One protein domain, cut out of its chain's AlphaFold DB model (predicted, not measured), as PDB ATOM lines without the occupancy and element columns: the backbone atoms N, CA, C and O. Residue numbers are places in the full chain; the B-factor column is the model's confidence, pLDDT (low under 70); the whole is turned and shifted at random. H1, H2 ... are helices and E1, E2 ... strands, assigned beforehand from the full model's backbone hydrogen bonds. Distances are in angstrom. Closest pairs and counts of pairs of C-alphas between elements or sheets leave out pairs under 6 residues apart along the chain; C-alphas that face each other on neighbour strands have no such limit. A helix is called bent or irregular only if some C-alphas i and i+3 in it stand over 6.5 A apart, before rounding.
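Overview. This is residues 39 to 125 of the 134 residues of an uncharacterized protein of Micromonospora sp. MH33 (UniProt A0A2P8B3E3). A strongly twisted five-stranded sheet forms the middle slab, with helix H1 over one face and helices H2 and H3 over the other. H1 and H2 cover the E2 and E1 half of the sheet from opposite sides, while H3 slants over E3 and E5, and its residues 104 to 109 stick out. The printed part has 87 residues, with three named helices and five named strands in the order E1 H1 E2 H2 E3 H3 E4 E5. The mixed sheet runs E2 E1 E3 E5 E4, and the class is mixed, helices and strands. The whole is compact, with a radius of gyration of the C-alphas of 12.0 A and spans of 33 by 24 by 22 A.

Along the chain. E1, residues 40 to 43, begins at C-alpha 40 (27.744, -12.156, 12.388). H1 is residues 45 to 54, 14.2 A long, and E2 is residues 60 to 63. H2, residues 76 to 84, is 12.6 A long and begins at C-alpha 76 (18.447, -7.645, 2.967). E3, residues 89 to 93, is 13.3 A long. H3, residues 97 to 109, is 18.1 A long and irregular: C-alphas 105 and 108 are 9.2 A apart. E4 is residues 114 to 118, 11.3 A long. E5, residues 121 to 124, ends at C-alpha 124 (35.792, -20.396, 10.440).

Arrangement. E2 and E1 are parallel at 30 degrees, with N 41 and O 60 2.9 A apart, within hydrogen-bond range. E1 and E3 are parallel at 22 degrees, with N 42 and O 89 at 2.8 A. E3 and E5 are antiparallel at 155 degrees, with N 90 and O 124 at 2.8 A. E4 and E5 form an antiparallel hairpin at 162 degrees, with N 123 and O 116 at 2.8 A. E1, H1, E2 make a strand-helix-strand unit, two parallel neighbour strands with a helix between along the chain. E2, H2, E3 and E3, H3, E4 are split units, with E1 and E5 respectively between their strands in the sheet. The crossovers of these three units are right-handed. H1 is on the sheet at a height of 8.0 A, over E1 and only just over E2, on which 3 of its C-alphas fall; it runs along the strands, at 15 degrees to E1 on the local plane. Its closest C-alphas to E2 are those of Cys 48 and Cys 61, 5.2 A apart. H2, on the opposite face, has a height of 7.0 A over the sheet and runs across the strands, over E2, at 76 degrees to it on the local plane; the closest C-alphas are those of Ala 62 and Trp 79, 4.9 A apart. H3, on the same face as H2, has a height of 10.5 A over the sheet and lies over E3 and only just over E5, on which 3 of its C-alphas fall. It runs slantwise to the strands, at 45 degrees to E3 on the local plane; the closest C-alphas are those of Leu 92 and Glu 99, 5.5 A apart. H2 and H3 are apart. Every O i to N i+4 pair is within hydrogen-bond range in H1 and H2, and 7 of 9 are in H3.

Size, cuts and confidence. The C-alphas farthest apart are those of Gly 56 and Asp 108, 35.1 A. The printed part has no cut. The link from E2 to H2, residues 64 to 75, is long; the other links are tight. The mean pLDDT of the printed part is 96.1, and no printed residue is under 70.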
ATOM      1  N   ARG A  39      28.759 -13.436  16.331       96.69
ATOM      2  CA  ARG A  39      27.360 -13.003  16.113       96.69
ATOM      3  C   ARG A  39      26.998 -12.600  14.687       96.69
ATOM      4  O   ARG A  39      25.825 -12.387  14.391       96.69
ATOM      5  N   GLN A  40      27.979 -12.422  13.808       98.12
ATOM      6  CA  GLN A  40      27.744 -12.156  12.388       98.12
ATOM      7  C   GLN A  40      28.402 -13.259  11.582       98.12
ATOM      8  O   GLN A  40      29.628 -13.343  11.540       98.12
ATOM      9  N   VAL A  41      27.589 -14.098  10.952       98.06
ATOM     10  CA  VAL A  41      28.071 -15.285  10.247       98.06
ATOM     11  C   VAL A  41      27.579 -15.338   8.812       98.06
ATOM     12  O   VAL A  41      26.594 -14.707   8.429       98.06
ATOM     13  N   ARG A  42      28.284 -16.114   7.997       97.88
ATOM     14  CA  ARG A  42      27.900 -16.487   6.642       97.88
ATOM     15  C   ARG A  42      27.728 -17.994   6.559       97.88
ATOM     16  O   ARG A  42      28.506 -18.722   7.165       97.88
ATOM     17  N   GLY A  43      26.746 -18.469   5.805       97.31
ATOM     18  CA  GLY A  43      26.499 -19.904   5.680       97.31
ATOM     19  C   GLY A  43      25.493 -20.246   4.593       97.31
ATOM     20  O   GLY A  43      24.975 -19.364   3.910       97.31
ATOM     21  N   GLY A  44      25.212 -21.537   4.432       96.00
ATOM     22  CA  GLY A  44      24.179 -22.008   3.509       96.00
ATOM     23  C   GLY A  44      22.770 -21.623   3.970       96.00
ATOM     24  O   GLY A  44      22.542 -21.337   5.145       96.00
ATOM     25  N   TYR A  45      21.805 -21.654   3.048       94.88
ATOM     26  CA  TYR A  45      20.433 -21.193   3.301       94.88
ATOM     27  C   TYR A  45      19.774 -21.865   4.519       94.88
ATOM     28  O   TYR A  45      19.313 -21.175   5.427       94.88
ATOM     29  N   TRP A  46      19.780 -23.200   4.576       91.94
ATOM     30  CA  TRP A  46      19.158 -23.945   5.677       91.94
ATOM     31  C   TRP A  46      19.849 -23.714   7.024       91.94
ATOM     32  O   TRP A  46      19.169 -23.511   8.030       91.94
ATOM     33  N   THR A  47      21.183 -23.663   7.029       94.19
ATOM     34  CA  THR A  47      21.977 -23.333   8.219       94.19
ATOM     35  C   THR A  47      21.654 -21.927   8.715       94.19
ATOM     36  O   THR A  47      21.332 -21.751   9.887       94.19
ATOM     37  N   CYS A  48      21.650 -20.927   7.827       96.06
ATOM     38  CA  CYS A  48      21.306 -19.555   8.193       96.06
ATOM     39  C   CYS A  48      19.886 -19.437   8.749       96.06
ATOM     40  O   CYS A  48      19.696 -18.794   9.777       96.06
ATOM     41  N   ASN A  49      18.903 -20.063   8.094       94.50
ATOM     42  CA  ASN A  49      17.508 -20.011   8.524       94.50
ATOM     43  C   ASN A  49      17.347 -20.514   9.965       94.50
ATOM     44  O   ASN A  49      16.715 -19.862  10.792       94.50
ATOM     45  N   ARG A  50      17.970 -21.653  10.283       93.06
ATOM     46  CA  ARG A  50      17.894 -22.231  11.625       93.06
ATOM     47  C   ARG A  50      18.713 -21.475  12.658       93.06
ATOM     48  O   ARG A  50      18.241 -21.337  13.777       93.06
ATOM     49  N   LEU A  51      19.896 -20.968  12.309       95.19
ATOM     50  CA  LEU A  51      20.693 -20.151  13.229       95.19
ATOM     51  C   LEU A  51      19.947 -18.889  13.652       95.19
ATOM     52  O   LEU A  51      19.858 -18.601  14.841       95.19
ATOM     53  N   ILE A  52      19.374 -18.161  12.693       95.75
ATOM     54  CA  ILE A  52      18.617 -16.938  12.980       95.75
ATOM     55  C   ILE A  52      17.427 -17.261  13.890       95.75
ATOM     56  O   ILE A  52      17.250 -16.608  14.916       95.75
ATOM     57  N   PHE A  53      16.658 -18.304  13.556       94.25
ATOM     58  CA  PHE A  53      15.474 -18.693  14.321       94.25
ATOM     59  C   PHE A  53      15.817 -19.190  15.733       94.25
ATOM     60  O   PHE A  53      15.284 -18.682  16.714       94.25
ATOM     61  N   ASN A  54      16.753 -20.136  15.857       94.62
ATOM     62  CA  ASN A  54      17.085 -20.766  17.138       94.62
ATOM     63  C   ASN A  54      17.814 -19.825  18.103       94.62
ATOM     64  O   ASN A  54      17.800 -20.066  19.305       94.62
ATOM     65  N   THR A  55      18.462 -18.773  17.595       94.69
ATOM     66  CA  THR A  55      19.152 -17.780  18.434       94.69
ATOM     67  C   THR A  55      18.300 -16.558  18.756       94.69
ATOM     68  O   THR A  55      18.790 -15.656  19.432       94.69
ATOM     69  N   GLY A  56      17.061 -16.476  18.252       95.50
ATOM     70  CA  GLY A  56      16.257 -15.257  18.366       95.50
ATOM     71  C   GLY A  56      16.987 -14.034  17.798       95.50
ATOM     72  O   GLY A  56      17.017 -12.982  18.428       95.50
ATOM     73  N   GLU A  57      17.650 -14.200  16.649       95.25
ATOM     74  CA  GLU A  57      18.472 -13.181  15.975       95.25
ATOM     75  C   GLU A  57      19.731 -12.708  16.729       95.25
ATOM     76  O   GLU A  57      20.415 -11.785  16.269       95.25
ATOM     77  N   ALA A  58      20.110 -13.345  17.847       96.00
ATOM     78  CA  ALA A  58      21.382 -13.050  18.513       96.00
ATOM     79  C   ALA A  58      22.589 -13.350  17.602       96.00
ATOM     80  O   ALA A  58      23.606 -12.647  17.667       96.00
ATOM     81  N   VAL A  59      22.451 -14.342  16.715       96.75
ATOM     82  CA  VAL A  59      23.348 -14.591  15.584       96.75
ATOM     83  C   VAL A  59      22.638 -14.203  14.289       96.75
ATOM     84  O   VAL A  59      21.626 -14.788  13.905       96.75
ATOM     85  N   VAL A  60      23.208 -13.239  13.568       97.62
ATOM     86  CA  VAL A  60      22.713 -12.806  12.258       97.62
ATOM     87  C   VAL A  60      23.497 -13.521  11.163       97.62
ATOM     88  O   VAL A  60      24.729 -13.466  11.147       97.62
ATOM     89  N   CYS A  61      22.787 -14.159  10.228       97.81
ATOM     90  CA  CYS A  61      23.391 -14.944   9.152       97.81
ATOM     91  C   CYS A  61      23.117 -14.347   7.769       97.81
ATOM     92  O   CYS A  61      21.984 -14.003   7.435       97.81
ATOM     93  N   ALA A  62      24.162 -14.249   6.953       97.44
ATOM     94  CA  ALA A  62      24.077 -13.888   5.544       97.44
ATOM     95  C   ALA A  62      24.288 -15.131   4.676       97.44
ATOM     96  O   ALA A  62      25.297 -15.826   4.800       97.44
ATOM     97  N   VAL A  63      23.339 -15.396   3.781       97.81
ATOM     98  CA  VAL A  63      23.341 -16.606   2.960       97.81
ATOM     99  C   VAL A  63      24.389 -16.489   1.862       97.81
ATOM    100  O   VAL A  63      24.389 -15.514   1.105       97.81
ATOM    101  N   LEU A  64      25.245 -17.501   1.765       97.06
ATOM    102  CA  LEU A  64      26.119 -17.750   0.627       97.06
ATOM    103  C   LEU A  64      25.601 -18.944  -0.177       97.06
ATOM    104  O   LEU A  64      25.010 -19.870   0.387       97.06
ATOM    105  N   ASP A  65      25.820 -18.913  -1.483       95.25
ATOM    106  CA  ASP A  65      25.654 -20.075  -2.350       95.25
ATOM    107  C   ASP A  65      26.941 -20.922  -2.430       95.25
ATOM    108  O   ASP A  65      27.907 -20.716  -1.688       95.25
ATOM    109  N   GLY A  66      26.927 -21.924  -3.310       92.88
ATOM    110  CA  GLY A  66      28.026 -22.867  -3.490       92.88
ATOM    111  C   GLY A  66      29.325 -22.251  -4.014       92.88
ATOM    112  O   GLY A  66      30.377 -22.845  -3.786       92.88
ATOM    113  N   ASP A  67      29.259 -21.078  -4.641       92.88
ATOM    114  CA  ASP A  67      30.404 -20.358  -5.208       92.88
ATOM    115  C   ASP A  67      30.840 -19.201  -4.303       92.88
ATOM    116  O   ASP A  67      31.587 -18.311  -4.710       92.88
ATOM    117  N   LEU A  68      30.375 -19.222  -3.047       94.31
ATOM    118  CA  LEU A  68      30.528 -18.151  -2.069       94.31
ATOM    119  C   LEU A  68      29.913 -16.826  -2.519       94.31
ATOM    120  O   LEU A  68      30.242 -15.807  -1.932       94.31
ATOM    121  N   SER A  69      29.013 -16.809  -3.495       94.00
ATOM    122  CA  SER A  69      28.298 -15.605  -3.908       94.00
ATOM    123  C   SER A  69      27.071 -15.357  -3.017       94.00
ATOM    124  O   SER A  69      26.682 -16.226  -2.227       94.00
ATOM    125  N   PRO A  70      26.471 -14.150  -3.047       95.81
ATOM    126  CA  PRO A  70      25.269 -13.866  -2.271       95.81
ATOM    127  C   PRO A  70      24.131 -14.819  -2.664       95.81
ATOM    128  O   PRO A  70      23.618 -14.755  -3.775       95.81
ATOM    129  N   GLY A  71      23.705 -15.677  -1.734       95.44
ATOM    130  CA  GLY A  71      22.603 -16.613  -1.960       95.44
ATOM    131  C   GLY A  71      21.227 -16.003  -1.665       95.44
ATOM    132  O   GLY A  71      21.011 -14.795  -1.784       95.44
ATOM    133  N   GLN A  72      20.288 -16.839  -1.206       95.50
ATOM    134  CA  GLN A  72      18.893 -16.465  -0.916       95.50
ATOM    135  C   GLN A  72      18.728 -15.564   0.330       95.50
ATOM    136  O   GLN A  72      18.153 -15.957   1.347       95.50
ATOM    137  N   ASN A  73      19.204 -14.323   0.259       95.50
ATOM    138  CA  ASN A  73      19.106 -13.324   1.324       95.50
ATOM    139  C   ASN A  73      17.739 -12.617   1.316       95.50
ATOM    140  O   ASN A  73      17.627 -11.460   0.915       95.50
ATOM    141  N   ARG A  74      16.695 -13.318   1.780       93.25
ATOM    142  CA  ARG A  74      15.299 -12.825   1.766       93.25
ATOM    143  C   ARG A  74      15.064 -11.574   2.610       93.25
ATOM    144  O   ARG A  74      14.159 -10.808   2.306       93.25
ATOM    145  N   TYR A  75      15.883 -11.357   3.638       94.94
ATOM    146  CA  TYR A  75      15.870 -10.132   4.429       94.94
ATOM    147  C   TYR A  75      17.186  -9.357   4.233       94.94
ATOM    148  O   TYR A  75      18.198  -9.673   4.870       94.94
ATOM    149  N   PRO A  76      17.211  -8.332   3.355       95.44
ATOM    150  CA  PRO A  76      18.447  -7.645   2.967       95.44
ATOM    151  C   PRO A  76      19.205  -6.977   4.121       95.44
ATOM    152  O   PRO A  76      20.408  -6.726   4.008       95.44
ATOM    153  N   ALA A  77      18.533  -6.673   5.234       96.94
ATOM    154  CA  ALA A  77      19.175  -6.077   6.401       96.94
ATOM    155  C   ALA A  77      20.222  -7.016   7.027       96.94
ATOM    156  O   ALA A  77      21.286  -6.541   7.429       96.94
ATOM    157  N   TYR A  78      19.992  -8.336   7.026       96.75
ATOM    158  CA  TYR A  78      20.980  -9.309   7.504       96.75
ATOM    159  C   TYR A  78      22.230  -9.319   6.627       96.75
ATOM    160  O   TYR A  78      23.345  -9.216   7.142       96.75
ATOM    161  N   TRP A  79      22.056  -9.323   5.301       96.38
ATOM    162  CA  TRP A  79      23.173  -9.232   4.359       96.38
ATOM    163  C   TRP A  79      24.013  -7.971   4.584       96.38
ATOM    164  O   TRP A  79      25.241  -8.041   4.678       96.38
ATOM    165  N   LYS A  80      23.356  -6.813   4.729       96.06
ATOM    166  CA  LYS A  80      24.025  -5.532   5.001       96.06
ATOM    167  C   LYS A  80      24.763  -5.554   6.340       96.06
ATOM    168  O   LYS A  80      25.909  -5.115   6.398       96.06
ATOM    169  N   ARG A  81      24.140  -6.086   7.397       96.88
ATOM    170  CA  ARG A  81      24.727  -6.162   8.742       96.88
ATOM    171  C   ARG A  81      25.973  -7.044   8.767       96.88
ATOM    172  O   ARG A  81      27.029  -6.576   9.179       96.88
ATOM    173  N   VAL A  82      25.892  -8.272   8.255       97.06
ATOM    174  CA  VAL A  82      27.059  -9.169   8.161       97.06
ATOM    175  C   VAL A  82      28.105  -8.611   7.188       97.06
ATOM    176  O   VAL A  82      29.305  -8.743   7.401       97.06
ATOM    177  N   GLY A  83      27.675  -7.914   6.133       94.81
ATOM    178  CA  GLY A  83      28.548  -7.202   5.198       94.81
ATOM    179  C   GLY A  83      29.333  -6.031   5.799       94.81
ATOM    180  O   GLY A  83      30.299  -5.586   5.179       94.81
ATOM    181  N   ARG A  84      28.975  -5.538   6.986       95.00
ATOM    182  CA  ARG A  84      29.735  -4.507   7.716       95.00
ATOM    183  C   ARG A  84      30.706  -5.088   8.744       95.00
ATOM    184  O   ARG A  84      31.584  -4.364   9.195       95.00
ATOM    185  N   ALA A  85      30.586  -6.371   9.084       95.38
ATOM    186  CA  ALA A  85      31.525  -7.022   9.989       95.38
ATOM    187  C   ALA A  85      32.926  -7.085   9.355       95.38
ATOM    188  O   ALA A  85      33.074  -7.490   8.194       95.38
ATOM    189  N   ALA A  86      33.944  -6.691  10.125       93.69
ATOM    190  CA  ALA A  86      35.348  -6.783   9.719       93.69
ATOM    191  C   ALA A  86      35.800  -8.248   9.609       93.69
ATOM    192  O   ALA A  86      36.483  -8.623   8.659       93.69
ATOM    193  N   ARG A  87      35.337  -9.076  10.555       95.06
ATOM    194  CA  ARG A  87      35.660 -10.498  10.698       95.06
ATOM    195  C   ARG A  87      34.385 -11.327  10.890       95.06
ATOM    196  O   ARG A  87      34.080 -11.729  12.005       95.06
ATOM    197  N   PRO A  88      33.552 -11.506   9.851       97.12
ATOM    198  CA  PRO A  88      32.404 -12.392   9.964       97.12
ATOM    199  C   PRO A  88      32.880 -13.840  10.131       97.12
ATOM    200  O   PRO A  88      33.870 -14.244   9.517       97.12
ATOM    201  N   GLY A  89      32.147 -14.631  10.910       97.88
ATOM    202  CA  GLY A  89      32.327 -16.079  10.922       97.88
ATOM    203  C   GLY A  89      31.771 -16.728   9.652       97.88
ATOM    204  O   GLY A  89      30.895 -16.170   8.988       97.88
ATOM    205  N   TYR A  90      32.239 -17.926   9.322       98.12
ATOM    206  CA  TYR A  90      31.683 -18.752   8.250       98.12
ATOM    207  C   TYR A  90      31.319 -20.113   8.821       98.12
ATOM    208  O   TYR A  90      32.157 -20.774   9.421       98.12
ATOM    209  N   VAL A  91      30.075 -20.531   8.627       97.75
ATOM    210  CA  VAL A  91      29.558 -21.823   9.070       97.75
ATOM    211  C   VAL A  91      29.191 -22.620   7.832       97.75
ATOM    212  O   VAL A  91      28.157 -22.377   7.205       97.75
ATOM    213  N   LEU A  92      30.071 -23.541   7.446       97.44
ATOM    214  CA  LEU A  92      29.964 -24.270   6.186       97.44
ATOM    215  C   LEU A  92      29.955 -25.773   6.444       97.44
ATOM    216  O   LEU A  92      30.696 -26.269   7.290       97.44
ATOM    217  N   ALA A  93      29.107 -26.499   5.716       95.88
ATOM    218  CA  ALA A  93      29.114 -27.956   5.766       95.88
ATOM    219  C   ALA A  93      30.468 -28.471   5.259       95.88
ATOM    220  O   ALA A  93      30.958 -28.011   4.218       95.88
ATOM    221  N   VAL A  94      31.063 -29.408   5.998       96.50
ATOM    222  CA  VAL A  94      32.358 -30.012   5.666       96.50
ATOM    223  C   VAL A  94      32.281 -30.631   4.271       96.50
ATOM    224  O   VAL A  94      31.350 -31.373   3.960       96.50
ATOM    225  N   GLY A  95      33.234 -30.291   3.400       96.50
ATOM    226  CA  GLY A  95      33.268 -30.806   2.033       96.50
ATOM    227  C   GLY A  95      32.186 -30.241   1.105       96.50
ATOM    228  O   GLY A  95      31.989 -30.769   0.011       96.50
ATOM    229  N   SER A  96      31.485 -29.168   1.474       96.31
ATOM    230  CA  SER A  96      30.645 -28.431   0.518       96.31
ATOM    231  C   SER A  96      31.495 -27.656  -0.500       96.31
ATOM    232  O   SER A  96      32.676 -27.384  -0.275       96.31
ATOM    233  N   SER A  97      30.911 -27.280  -1.645       96.62
ATOM    234  CA  SER A  97      31.597 -26.434  -2.638       96.62
ATOM    235  C   SER A  97      32.008 -25.085  -2.050       96.62
ATOM    236  O   SER A  97      33.147 -24.664  -2.251       96.62
ATOM    237  N   ALA A  98      31.132 -24.482  -1.240       95.88
ATOM    238  CA  ALA A  98      31.407 -23.246  -0.522       95.88
ATOM    239  C   ALA A  98      32.584 -23.409   0.452       95.88
ATOM    240  O   ALA A  98      33.464 -22.556   0.507       95.88
ATOM    241  N   GLU A  99      32.640 -24.520   1.192       97.62
ATOM    242  CA  GLU A  99      33.724 -24.797   2.141       97.62
ATOM    243  C   GLU A  99      35.071 -24.965   1.441       97.62
ATOM    244  O   GLU A  99      36.038 -24.288   1.797       97.62
ATOM    245  N   ARG A 100      35.114 -25.751   0.361       97.69
ATOM    246  CA  ARG A 100      36.310 -25.856  -0.484       97.69
ATOM    247  C   ARG A 100      36.707 -24.508  -1.078       97.69
ATOM    248  O   ARG A 100      37.889 -24.180  -1.115       97.69
ATOM    249  N   GLY A 101      35.733 -23.724  -1.537       96.94
ATOM    250  CA  GLY A 101      35.949 -22.374  -2.049       96.94
ATOM    251  C   GLY A 101      36.588 -21.463  -1.004       96.94
ATOM    252  O   GLY A 101      37.562 -20.778  -1.307       96.94
ATOM    253  N   LEU A 102      36.099 -21.510   0.238       97.56
ATOM    254  CA  LEU A 102      36.608 -20.672   1.319       97.56
ATOM    255  C   LEU A 102      38.038 -21.066   1.670       97.56
ATOM    256  O   LEU A 102      38.898 -20.195   1.762       97.56
ATOM    257  N   ARG A 103      38.308 -22.370   1.799       97.75
ATOM    258  CA  ARG A 103      39.662 -22.881   2.044       97.75
ATOM    259  C   ARG A 103      40.637 -22.433   0.958       97.75
ATOM    260  O   ARG A 103      41.709 -21.942   1.286       97.75
ATOM    261  N   ARG A 104      40.246 -22.509  -0.322       97.06
ATOM    262  CA  ARG A 104      41.072 -22.012  -1.438       97.06
ATOM    263  C   ARG A 104      41.379 -20.518  -1.326       97.06
ATOM    264  O   ARG A 104      42.512 -20.127  -1.563       97.06
ATOM    265  N   LEU A 105      40.398 -19.693  -0.956       96.31
ATOM    266  CA  LEU A 105      40.592 -18.244  -0.803       96.31
ATOM    267  C   LEU A 105      41.438 -17.876   0.424       96.31
ATOM    268  O   LEU A 105      42.115 -16.850   0.419       96.31
ATOM    269  N   LEU A 106      41.389 -18.687   1.482       96.81
ATOM    270  CA  LEU A 106      42.214 -18.495   2.674       96.81
ATOM    271  C   LEU A 106      43.654 -18.997   2.482       96.81
ATOM    272  O   LEU A 106      44.554 -18.483   3.152       96.81
ATOM    273  N   GLY A 107      43.877 -19.950   1.571       96.88
ATOM    274  CA  GLY A 107      45.185 -20.553   1.317       96.88
ATOM    275  C   GLY A 107      45.745 -21.208   2.579       96.88
ATOM    276  O   GLY A 107      45.010 -21.852   3.327       96.88
ATOM    277  N   ASP A 108      47.022 -20.961   2.868       96.75
ATOM    278  CA  ASP A 108      47.728 -21.524   4.031       96.75
ATOM    279  C   ASP A 108      47.119 -21.106   5.383       96.75
ATOM    280  O   ASP A 108      47.350 -21.740   6.409       96.75
ATOM    281  N   ARG A 109      46.286 -20.057   5.401       96.62
ATOM    282  CA  ARG A 109      45.582 -19.598   6.610       96.62
ATOM    283  C   ARG A 109      44.279 -20.352   6.876       96.62
ATOM    284  O   ARG A 109      43.616 -20.062   7.870       96.62
ATOM    285  N   ALA A 110      43.874 -21.274   6.001       97.19
ATOM    286  CA  ALA A 110      42.586 -21.955   6.107       97.19
ATOM    287  C   ALA A 110      42.435 -22.724   7.426       97.19
ATOM    288  O   ALA A 110      41.402 -22.590   8.077       97.19
ATOM    289  N   ASP A 111      43.456 -23.483   7.829       97.62
ATOM    290  CA  ASP A 111      43.392 -24.316   9.036       97.62
ATOM    291  C   ASP A 111      43.472 -23.480  10.314       97.62
ATOM    292  O   ASP A 111      42.698 -23.703  11.239       97.62
ATOM    293  N   ALA A 112      44.306 -22.436  10.327       97.19
ATOM    294  CA  ALA A 112      44.377 -21.486  11.439       97.19
ATOM    295  C   ALA A 112      43.074 -20.687  11.634       97.19
ATOM    296  O   ALA A 112      42.797 -20.204  12.729       97.19
ATOM    297  N   ALA A 113      42.265 -20.536  10.581       97.56
ATOM    298  CA  ALA A 113      40.970 -19.874  10.667       97.56
ATOM    299  C   ALA A 113      39.864 -20.779  11.234       97.56
ATOM    300  O   ALA A 113      38.782 -20.261  11.517       97.56
ATOM    301  N   VAL A 114      40.079 -22.092  11.380       98.19
ATOM    302  CA  VAL A 114      39.090 -23.009  11.964       98.19
ATOM    303  C   VAL A 114      39.050 -22.816  13.474       98.19
ATOM    304  O   VAL A 114      40.052 -22.984  14.158       98.19
ATOM    305  N   VAL A 115      37.870 -22.494  13.999       97.88
ATOM    306  CA  VAL A 115      37.655 -22.294  15.441       97.88
ATOM    307  C   VAL A 115      36.792 -23.380  16.076       97.88
ATOM    308  O   VAL A 115      36.811 -23.527  17.293       97.88
ATOM    309  N   ALA A 116      36.045 -24.146  15.274       97.44
ATOM    310  CA  ALA A 116      35.304 -25.316  15.740       97.44
ATOM    311  C   ALA A 116      34.887 -26.241  14.585       97.44
ATOM    312  O   ALA A 116      34.668 -25.795  13.456       97.44
ATOM    313  N   GLU A 117      34.674 -27.516  14.908       96.81
ATOM    314  CA  GLU A 117      33.947 -28.482  14.081       96.81
ATOM    315  C   GLU A 117      32.796 -29.072  14.894       96.81
ATOM    316  O   GLU A 117      32.995 -29.554  16.007       96.81
ATOM    317  N   VAL A 118      31.578 -29.013  14.360       93.50
ATOM    318  CA  VAL A 118      30.371 -29.425  15.080       93.50
ATOM    319  C   VAL A 118      29.340 -29.985  14.114       93.50
ATOM    320  O   VAL A 118      28.928 -29.327  13.163       93.50
ATOM    321  N   GLY A 119      28.917 -31.229  14.341       88.38
ATOM    322  CA  GLY A 119      27.778 -31.808  13.627       88.38
ATOM    323  C   GLY A 119      27.907 -31.837  12.098       88.38
ATOM    324  O   GLY A 119      26.904 -31.671  11.413       88.38
ATOM    325  N   GLY A 120      29.119 -32.007  11.558       92.75
ATOM    326  CA  GLY A 120      29.372 -31.969  10.109       92.75
ATOM    327  C   GLY A 120      29.516 -30.558   9.521       92.75
ATOM    328  O   GLY A 120      29.630 -30.407   8.304       92.75
ATOM    329  N   TYR A 121      29.548 -29.529  10.368       95.94
ATOM    330  CA  TYR A 121      29.895 -28.159  10.008       95.94
ATOM    331  C   TYR A 121      31.281 -27.801  10.524       95.94
ATOM    332  O   TYR A 121      31.695 -28.237  11.597       95.94
ATOM    333  N   ARG A 122      31.962 -26.937   9.780       97.62
ATOM    334  CA  ARG A 122      33.186 -26.277  10.214       97.62
ATOM    335  C   ARG A 122      32.918 -24.787  10.362       97.62
ATOM    336  O   ARG A 122      32.323 -24.162   9.476       97.62
ATOM    337  N   VAL A 123      33.331 -24.243  11.500       98.19
ATOM    338  CA  VAL A 123      33.216 -22.826  11.832       98.19
ATOM    339  C   VAL A 123      34.574 -22.179  11.618       98.19
ATOM    340  O   VAL A 123      35.559 -22.554  12.253       98.19
ATOM    341  N   TYR A 124      34.613 -21.198  10.726       98.38
ATOM    342  CA  TYR A 124      35.792 -20.396  10.440       98.38
ATOM    343  C   TYR A 124      35.626 -18.977  10.984       98.38
ATOM    344  O   TYR A 124      34.540 -18.404  10.891       98.38
ATOM    345  N   HIS A 125      36.708 -18.377  11.472       97.62
ATOM    346  CA  HIS A 125      36.744 -16.988  11.926       97.62
ATOM    347  C   HIS A 125      38.043 -16.281  11.481       97.62
ATOM    348  O   HIS A 125      38.930 -16.005  12.295       97.62
TER     349      HIS A 125